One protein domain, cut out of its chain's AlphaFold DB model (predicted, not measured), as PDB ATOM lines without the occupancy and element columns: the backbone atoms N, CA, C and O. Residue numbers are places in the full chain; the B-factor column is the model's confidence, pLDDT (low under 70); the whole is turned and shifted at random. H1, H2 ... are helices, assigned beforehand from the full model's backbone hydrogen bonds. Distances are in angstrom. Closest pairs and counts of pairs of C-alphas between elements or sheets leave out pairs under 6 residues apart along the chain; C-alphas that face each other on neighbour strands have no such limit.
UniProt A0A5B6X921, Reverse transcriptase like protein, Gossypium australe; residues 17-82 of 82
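Overview. This is residues 17 to 82 of the 82 residues of the protein "Reverse transcriptase like protein" of Gossypium australe (UniProt A0A5B6X921). The longest helix, H3, begins beside the first half of H1, and the two helices run away from this meeting place in opposite ways, a wide, loose corner whose far half of H3 sticks out with residues 74 to 82. The short H2 lies near H1, and the long link after it, residues 53 to 64, loops away from H1 and comes back to the start of H3, its C-alphas lying 2 to 18 A from the mean of all C-alphas. The printed part has 66 residues with three named helices, in the order H1, H2, H3, and no named strand; its class is all helix. It is loose, with a radius of gyration of the C-alphas of 14.2 A, and elongated, spanning 45 by 29 by 17 A.

Arrangement. H3, residues 65 to 81, touches H1, residues 23 to 38, with residues 65 to 66 alone, and H1 touches it with residues 23 to 30 alone. The closest C-alphas, those of Leu 26 and Ala 65, are 5.2 A apart. The two helices run opposite ways at a steep tilt of 58 degrees. H2, residues 48 to 52, is close to H1 but not clearly touching; the closest C-alphas, those of Arg 34 and Trp 48, are 7.8 A apart. H2 and H3 are apart. In H1 and H2 every O i to N i+4 pair is within hydrogen-bond range, in H3 12 of 13.

Along the chain. H3 measures 24.3 A from C-alpha 65 at (14.390, -17.103, -87.076) to C-alpha 81 at (28.198, -28.847, -103.238). H1 measures 21.9 A and begins with C-alpha 23 at (18.793, -9.049, -87.817). H2 measures 6.3 A.

Size, cuts and confidence. The two C-alphas farthest apart, those of Leu 43 and His 82, are 46.5 A apart. The printed part has no cut. The link from H1 to H2 is short, and that from H2 to H3 is long. Residues 17 to 18 and 41 to 44 have pLDDT under 70; the mean of the printed part is 83.7.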
ATOM      1  N   PRO A  17      28.656 -15.309 -92.504       63.88
ATOM      2  CA  PRO A  17      28.174 -14.006 -92.052       63.88
ATOM      3  C   PRO A  17      27.445 -13.243 -93.167       63.88
ATOM      4  O   PRO A  17      26.421 -12.620 -92.901       63.88
ATOM      5  N   ASP A  18      27.905 -13.376 -94.413       65.56
ATOM      6  CA  ASP A  18      27.373 -12.634 -95.565       65.56
ATOM      7  C   ASP A  18      26.038 -13.183 -96.085       65.56
ATOM      8  O   ASP A  18      25.305 -12.499 -96.795       65.56
ATOM      9  N   TRP A  19      25.711 -14.432 -95.750       71.56
ATOM     10  CA  TRP A  19      24.482 -15.095 -96.206       71.56
ATOM     11  C   TRP A  19      23.392 -15.054 -95.140       71.56
ATOM     12  O   TRP A  19      22.253 -15.466 -95.378       71.56
ATOM     13  N   LEU A  20      23.728 -14.550 -93.950       82.50
ATOM     14  CA  LEU A  20      22.753 -14.309 -92.911       82.50
ATOM     15  C   LEU A  20      21.887 -13.112 -93.289       82.50
ATOM     16  O   LEU A  20      22.376 -12.038 -93.630       82.50
ATOM     17  N   LEU A  21      20.574 -13.296 -93.182       87.00
ATOM     18  CA  LEU A  21      19.649 -12.186 -93.301       87.00
ATOM     19  C   LEU A  21      19.955 -11.169 -92.191       87.00
ATOM     20  O   LEU A  21      20.243 -11.582 -91.060       87.00
ATOM     21  N   PRO A  22      19.851  -9.861 -92.480       89.00
ATOM     22  CA  PRO A  22      19.942  -8.825 -91.464       89.00
ATOM     23  C   PRO A  22      19.040  -9.127 -90.266       89.00
ATOM     24  O   PRO A  22      17.915  -9.611 -90.431       89.00
ATOM     25  N   ALA A  23      19.517  -8.798 -89.063       86.94
ATOM     26  CA  ALA A  23      18.793  -9.049 -87.817       86.94
ATOM     27  C   ALA A  23      17.358  -8.495 -87.850       86.94
ATOM     28  O   ALA A  23      16.434  -9.190 -87.453       86.94
ATOM     29  N   SER A  24      17.146  -7.326 -88.462       88.69
ATOM     30  CA  SER A  24      15.818  -6.717 -88.625       88.69
ATOM     31  C   SER A  24      14.800  -7.616 -89.341       88.69
ATOM     32  O   SER A  24      13.620  -7.621 -88.990       88.69
ATOM     33  N   ILE A  25      15.238  -8.407 -90.324       90.56
ATOM     34  CA  ILE A  25      14.376  -9.343 -91.060       90.56
ATOM     35  C   ILE A  25      14.066 -10.570 -90.200       90.56
ATOM     36  O   ILE A  25      12.938 -11.070 -90.201       90.56
ATOM     37  N   LEU A  26      15.063 -11.060 -89.460       90.38
ATOM     38  CA  LEU A  26      14.893 -12.172 -88.526       90.38
ATOM     39  C   LEU A  26      13.922 -11.786 -87.402       90.38
ATOM     40  O   LEU A  26      12.979 -12.527 -87.126       90.38
ATOM     41  N   ASP A  27      14.074 -10.583 -86.857       89.94
ATOM     42  CA  ASP A  27      13.208 -10.025 -85.822       89.94
ATOM     43  C   ASP A  27      11.788  -9.806 -86.331       89.94
ATOM     44  O   ASP A  27      10.828 -10.084 -85.614       89.94
ATOM     45  N   PHE A  28      11.627  -9.357 -87.581       91.69
ATOM     46  CA  PHE A  28      10.318  -9.245 -88.218       91.69
ATOM     47  C   PHE A  28       9.640 -10.613 -88.368       91.69
ATOM     48  O   PHE A  28       8.456 -10.752 -88.056       91.69
ATOM     49  N   ARG A  29      10.383 -11.647 -88.781       88.31
ATOM     50  CA  ARG A  29       9.854 -13.020 -88.844       88.31
ATOM     51  C   ARG A  29       9.421 -13.529 -87.477       88.31
ATOM     52  O   ARG A  29       8.350 -14.121 -87.367       88.31
ATOM     53  N   ASP A  30      10.232 -13.314 -86.450       89.81
ATOM     54  CA  ASP A  30       9.872 -13.720 -85.095       89.81
ATOM     55  C   ASP A  30       8.690 -12.902 -84.575       89.81
ATOM     56  O   ASP A  30       7.767 -13.478 -84.009       89.81
ATOM     57  N   LYS A  31       8.624 -11.600 -84.875       88.94
ATOM     58  CA  LYS A  31       7.466 -10.751 -84.577       88.94
ATOM     59  C   LYS A  31       6.185 -11.286 -85.210       88.94
ATOM     60  O   LYS A  31       5.182 -11.324 -84.517       88.94
ATOM     61  N   LEU A  32       6.198 -11.744 -86.463       89.56
ATOM     62  CA  LEU A  32       5.011 -12.352 -87.082       89.56
ATOM     63  C   LEU A  32       4.553 -13.614 -86.343       89.56
ATOM     64  O   LEU A  32       3.358 -13.800 -86.133       89.56
ATOM     65  N   ASN A  33       5.490 -14.462 -85.908       88.44
ATOM     66  CA  ASN A  33       5.144 -15.636 -85.106       88.44
ATOM     67  C   ASN A  33       4.591 -15.235 -83.728       88.44
ATOM     68  O   ASN A  33       3.645 -15.857 -83.246       88.44
ATOM     69  N   ARG A  34       5.139 -14.182 -83.106       87.00
ATOM     70  CA  ARG A  34       4.614 -13.632 -81.847       87.00
ATOM     71  C   ARG A  34       3.216 -13.049 -82.019       87.00
ATOM     72  O   ARG A  34       2.313 -13.379 -81.256       87.00
ATOM     73  N   ASP A  35       3.029 -12.239 -83.052       87.81
ATOM     74  CA  ASP A  35       1.752 -11.622 -83.397       87.81
ATOM     75  C   ASP A  35       0.689 -12.693 -83.697       87.81
ATOM     76  O   ASP A  35      -0.474 -12.499 -83.359       87.81
ATOM     77  N   PHE A  36       1.072 -13.841 -84.267       86.81
ATOM     78  CA  PHE A  36       0.170 -14.980 -84.454       86.81
ATOM     79  C   PHE A  36      -0.257 -15.631 -83.127       86.81
ATOM     80  O   PHE A  36      -1.429 -15.955 -82.962       86.81
ATOM     81  N   LEU A  37       0.667 -15.817 -82.179       85.12
ATOM     82  CA  LEU A  37       0.378 -16.500 -80.910       85.12
ATOM     83  C   LEU A  37      -0.407 -15.641 -79.916       85.12
ATOM     84  O   LEU A  37      -1.346 -16.133 -79.295       85.12
ATOM     85  N   TRP A  38      -0.020 -14.376 -79.738       82.38
ATOM     86  CA  TRP A  38      -0.628 -13.484 -78.737       82.38
ATOM     87  C   TRP A  38      -1.588 -12.455 -79.326       82.38
ATOM     88  O   TRP A  38      -2.264 -11.744 -78.580       82.38
ATOM     89  N   GLY A  39      -1.670 -12.361 -80.655       77.69
ATOM     90  CA  GLY A  39      -2.257 -11.207 -81.324       77.69
ATOM     91  C   GLY A  39      -1.330  -9.990 -81.232       77.69
ATOM     92  O   GLY A  39      -0.549  -9.841 -80.297       77.69
ATOM     93  N   SER A  40      -1.455  -9.045 -82.164       70.12
ATOM     94  CA  SER A  40      -0.631  -7.817 -82.201       70.12
ATOM     95  C   SER A  40      -0.810  -6.880 -80.994       70.12
ATOM     96  O   SER A  40      -0.211  -5.808 -80.938       70.12
ATOM     97  N   ARG A  41      -1.694  -7.229 -80.054       64.44
ATOM     98  CA  ARG A  41      -2.009  -6.453 -78.857       64.44
ATOM     99  C   ARG A  41      -2.230  -7.410 -77.694       64.44
ATOM    100  O   ARG A  41      -3.369  -7.825 -77.495       64.44
ATOM    101  N   LYS A  42      -1.184  -7.726 -76.930       55.97
ATOM    102  CA  LYS A  42      -1.254  -8.047 -75.493       55.97
ATOM    103  C   LYS A  42       0.135  -8.375 -74.954       55.97
ATOM    104  O   LYS A  42       0.970  -8.927 -75.656       55.97
ATOM    105  N   LEU A  43       0.338  -7.978 -73.701       63.22
ATOM    106  CA  LEU A  43       1.484  -8.278 -72.849       63.22
ATOM    107  C   LEU A  43       2.004  -9.699 -73.108       63.22
ATOM    108  O   LEU A  43       1.241 -10.658 -72.994       63.22
ATOM    109  N   TYR A  44       3.285  -9.830 -73.455       67.44
ATOM    110  CA  TYR A  44       3.920 -11.137 -73.582       67.44
ATOM    111  C   TYR A  44       4.000 -11.758 -72.184       67.44
ATOM    112  O   TYR A  44       4.801 -11.327 -71.361       67.44
ATOM    113  N   LEU A  45       3.127 -12.727 -71.887       72.56
ATOM    114  CA  LEU A  45       3.125 -13.412 -70.586       72.56
ATOM    115  C   LEU A  45       4.358 -14.307 -70.390       72.56
ATOM    116  O   LEU A  45       4.656 -14.692 -69.266       72.56
ATOM    117  N   ILE A  46       5.034 -14.677 -71.480       79.06
ATOM    118  CA  ILE A  46       6.136 -15.638 -71.501       79.06
ATOM    119  C   ILE A  46       7.199 -15.117 -72.480       79.06
ATOM    120  O   ILE A  46       6.847 -14.586 -73.540       79.06
ATOM    121  N   ASN A  47       8.483 -15.244 -72.124       83.00
ATOM    122  CA  ASN A  47       9.594 -14.819 -72.974       83.00
ATOM    123  C   ASN A  47       9.616 -15.634 -74.280       83.00
ATOM    124  O   ASN A  47       9.284 -16.820 -74.315       83.00
ATOM    125  N   TRP A  48      10.026 -14.996 -75.374       83.00
ATOM    126  CA  TRP A  48      10.113 -15.632 -76.685       83.00
ATOM    127  C   TRP A  48      11.077 -16.825 -76.699       83.00
ATOM    128  O   TRP A  48      10.807 -17.836 -77.347       83.00
ATOM    129  N   GLU A  49      12.167 -16.728 -75.941       83.19
ATOM    130  CA  GLU A  49      13.178 -17.779 -75.814       83.19
ATOM    131  C   GLU A  49      12.602 -19.042 -75.158       83.19
ATOM    132  O   GLU A  49      12.766 -20.137 -75.698       83.19
ATOM    133  N   ASP A  50      11.811 -18.892 -74.094       83.94
ATOM    134  CA  ASP A  50      11.198 -20.020 -73.376       83.94
ATOM    135  C   ASP A  50      10.245 -20.828 -74.262       83.94
ATOM    136  O   ASP A  50      10.134 -22.050 -74.170       83.94
ATOM    137  N   ILE A  51       9.578 -20.147 -75.184       85.00
ATOM    138  CA  ILE A  51       8.600 -20.740 -76.104       85.00
ATOM    139  C   ILE A  51       9.300 -21.417 -77.268       85.00
ATOM    140  O   ILE A  51       8.786 -22.381 -77.845       85.00
ATOM    141  N   SER A  52      10.482 -20.922 -77.616       85.44
ATOM    142  CA  SER A  52      11.295 -21.506 -78.666       85.44
ATOM    143  C   SER A  52      11.902 -22.854 -78.274       85.44
ATOM    144  O   SER A  52      12.276 -23.638 -79.151       85.44
ATOM    145  N   HIS A  53      11.930 -23.170 -76.975       87.00
ATOM    146  CA  HIS A  53      12.430 -24.444 -76.485       87.00
ATOM    147  C   HIS A  53      11.635 -25.650 -77.019       87.00
ATOM    148  O   HIS A  53      10.439 -25.557 -77.332       87.00
ATOM    149  N   PRO A  54      12.285 -26.824 -77.111       82.88
ATOM    150  CA  PRO A  54      11.622 -28.089 -77.397       82.88
ATOM    151  C   PRO A  54      10.420 -28.348 -76.478       82.88
ATOM    152  O   PRO A  54      10.442 -28.009 -75.297       82.88
ATOM    153  N   LYS A  55       9.401 -29.048 -76.992       83.62
ATOM    154  CA  LYS A  55       8.205 -29.443 -76.222       83.62
ATOM    155  C   LYS A  55       8.550 -30.248 -74.969       83.62
ATOM    156  O   LYS A  55       7.885 -30.108 -73.952       83.62
ATOM    157  N   ALA A  56       9.617 -31.046 -75.034       84.75
ATOM    158  CA  ALA A  56      10.128 -31.810 -73.898       84.75
ATOM    159  C   ALA A  56      10.627 -30.927 -72.735       84.75
ATOM    160  O   ALA A  56      10.667 -31.389 -71.602       84.75
ATOM    161  N   LEU A  57      10.981 -29.668 -73.010       84.25
ATOM    162  CA  LEU A  57      11.442 -28.682 -72.031       84.25
ATOM    163  C   LEU A  57      10.358 -27.640 -71.694       84.25
ATOM    164  O   LEU A  57      10.666 -26.591 -71.141       84.25
ATOM    165  N   GLY A  58       9.092 -27.905 -72.039       80.12
ATOM    166  CA  GLY A  58       7.966 -27.013 -71.735       80.12
ATOM    167  C   GLY A  58       7.741 -25.870 -72.734       80.12
ATOM    168  O   GLY A  58       6.842 -25.061 -72.521       80.12
ATOM    169  N   GLY A  59       8.505 -25.812 -73.831       86.62
ATOM    170  CA  GLY A  59       8.305 -24.841 -74.911       86.62
ATOM    171  C   GLY A  59       7.349 -25.325 -76.012       86.62
ATOM    172  O   GLY A  59       6.800 -26.427 -75.976       86.62
ATOM    173  N   LEU A  60       7.162 -24.510 -77.052       83.06
ATOM    174  CA  LEU A  60       6.291 -24.810 -78.197       83.06
ATOM    175  C   LEU A  60       7.056 -25.355 -79.418       83.06
ATOM    176  O   LEU A  60       6.446 -25.664 -80.443       83.06
ATOM    177  N   SER A  61       8.382 -25.517 -79.312       82.69
ATOM    178  CA  SER A  61       9.290 -25.911 -80.407       82.69
ATOM    179  C   SER A  61       9.250 -24.978 -81.618       82.69
ATOM    180  O   SER A  61       9.475 -25.400 -82.756       82.69
ATOM    181  N   ILE A  62       8.957 -23.696 -81.398       85.25
ATOM    182  CA  ILE A  62       9.046 -22.693 -82.458       85.25
ATOM    183  C   ILE A  62      10.504 -22.270 -82.595       85.25
ATOM    184  O   ILE A  62      11.031 -21.535 -81.775       85.25
ATOM    185  N   LEU A  63      11.159 -22.703 -83.670       84.25
ATOM    186  CA  LEU A  63      12.541 -22.302 -83.927       84.25
ATOM    187  C   LEU A  63      12.649 -20.793 -84.206       84.25
ATOM    188  O   LEU A  63      12.018 -20.294 -85.150       84.25
ATOM    189  N   VAL A  64      13.518 -20.127 -83.442       87.31
ATOM    190  CA  VAL A  64      13.938 -18.729 -83.632       87.31
ATOM    191  C   VAL A  64      14.448 -18.522 -85.060       87.31
ATOM    192  O   VAL A  64      15.170 -19.368 -85.610       87.31
ATOM    193  N   ALA A  65      14.083 -17.394 -85.676       88.69
ATOM    194  CA  ALA A  65      14.390 -17.103 -87.076       88.69
ATOM    195  C   ALA A  65      15.889 -17.204 -87.398       88.69
ATOM    196  O   ALA A  65      16.242 -17.703 -88.467       88.69
ATOM    197  N   LYS A  66      16.765 -16.810 -86.465       86.81
ATOM    198  CA  LYS A  66      18.228 -16.902 -86.604       86.81
ATOM    199  C   LYS A  66      18.708 -18.329 -86.886       86.81
ATOM    200  O   LYS A  66      19.370 -18.559 -87.898       86.81
ATOM    201  N   PHE A  67      18.323 -19.290 -86.046       87.00
ATOM    202  CA  PHE A  67      18.721 -20.693 -86.212       87.00
ATOM    203  C   PHE A  67      18.100 -21.314 -87.464       87.00
ATOM    204  O   PHE A  67      18.756 -22.060 -88.188       87.00
ATOM    205  N   ARG A  68      16.849 -20.949 -87.781       87.06
ATOM    206  CA  ARG A  68      16.209 -21.350 -89.044       87.06
ATOM    207  C   ARG A  68      16.972 -20.845 -90.261       87.06
ATOM    208  O   ARG A  68      17.145 -21.605 -91.206       87.06
ATOM    209  N   ASN A  69      17.425 -19.594 -90.250       89.75
ATOM    210  CA  ASN A  69      18.173 -19.027 -91.362       89.75
ATOM    211  C   ASN A  69      19.503 -19.764 -91.571       89.75
ATOM    212  O   ASN A  69      19.811 -20.168 -92.687       89.75
ATOM    213  N   GLN A  70      20.232 -20.042 -90.488       88.50
ATOM    214  CA  GLN A  70      21.460 -20.840 -90.534       88.50
ATOM    215  C   GLN A  70      21.221 -22.248 -91.093       88.50
ATOM    216  O   GLN A  70      21.913 -22.667 -92.019       88.50
ATOM    217  N   ALA A  71      20.206 -22.956 -90.593       89.12
ATOM    218  CA  ALA A  71      19.877 -24.297 -91.070       89.12
ATOM    219  C   ALA A  71      19.485 -24.310 -92.558       89.12
ATOM    220  O   ALA A  71      19.837 -25.236 -93.287       89.12
ATOM    221  N   LEU A  72      18.771 -23.280 -93.028       89.12
ATOM    222  CA  LEU A  72      18.402 -23.144 -94.439       89.12
ATOM    223  C   LEU A  72      19.615 -22.871 -95.328       89.12
ATOM    224  O   LEU A  72      19.718 -23.485 -96.386       89.12
ATOM    225  N   ILE A  73      20.540 -22.014 -94.890       89.19
ATOM    226  CA  ILE A  73      21.804 -21.763 -95.593       89.19
ATOM    227  C   ILE A  73      22.612 -23.054 -95.705       89.19
ATOM    228  O   ILE A  73      23.052 -23.400 -96.794       89.19
ATOM    229  N   MET A  74      22.744 -23.818 -94.617       89.50
ATOM    230  CA  MET A  74      23.436 -25.113 -94.635       89.50
ATOM    231  C   MET A  74      22.755 -26.110 -95.580       89.50
ATOM    232  O   MET A  74      23.420 -26.754 -96.388       89.50
ATOM    233  N   LYS A  75      21.420 -26.205 -95.533       90.56
ATOM    234  CA  LYS A  75      20.637 -27.064 -96.433       90.56
ATOM    235  C   LYS A  75      20.801 -26.664 -97.901       90.56
ATOM    236  O   LYS A  75      20.807 -27.535 -98.766       90.56
ATOM    237  N   LEU A  76      20.892 -25.365 -98.183       89.56
ATOM    238  CA  LEU A  76      21.144 -24.853 -99.524       89.56
ATOM    239  C   LEU A  76      22.578 -25.158 -99.965       89.56
ATOM    240  O   LEU A  76      22.754 -25.713-101.040       89.56
ATOM    241  N   GLY A  77      23.573 -24.876 -99.121       89.44
ATOM    242  CA  GLY A  77      24.980 -25.176 -99.391       89.44
ATOM    243  C   GLY A  77      25.207 -26.654 -99.700       89.44
ATOM    244  O   GLY A  77      25.874 -26.976-100.676       89.44
ATOM    245  N   TRP A  78      24.554 -27.554 -98.959       90.31
ATOM    246  CA  TRP A  78      24.612 -28.992 -99.229       90.31
ATOM    247  C   TRP A  78      24.147 -29.363-100.644       90.31
ATOM    248  O   TRP A  78      24.747 -30.222-101.271       90.31
ATOM    249  N   ARG A  79      23.111 -28.695-101.169       90.19
ATOM    250  CA  ARG A  79      22.596 -28.917-102.536       90.19
ATOM    251  C   ARG A  79      23.421 -28.257-103.640       90.19
ATOM    252  O   ARG A  79      23.137 -28.472-104.807       90.19
ATOM    253  N   LEU A  80      24.317 -27.341-103.285       89.12
ATOM    254  CA  LEU A  80      25.198 -26.682-104.250       89.12
ATOM    255  C   LEU A  80      26.521 -27.431-104.384       89.12
ATOM    256  O   LEU A  80      27.129 -27.421-105.448       89.12
ATOM    257  N   VAL A  81      26.968 -28.048-103.289       89.62
ATOM    258  CA  VAL A  81      28.198 -28.847-103.238       89.62
ATOM    259  C   VAL A  81      27.961 -30.282-103.722       89.62
ATOM    260  O   VAL A  81      28.911 -30.935-104.147       89.62
ATOM    261  N   HIS A  82      26.717 -30.761-103.674       73.00
ATOM    262  CA  HIS A  82      26.320 -32.096-104.110       73.00
ATOM    263  C   HIS A  82      25.316 -32.034-105.260       73.00
ATOM    264  O   HIS A  82      25.464 -32.863-106.188       73.00
TER     265      HIS A  82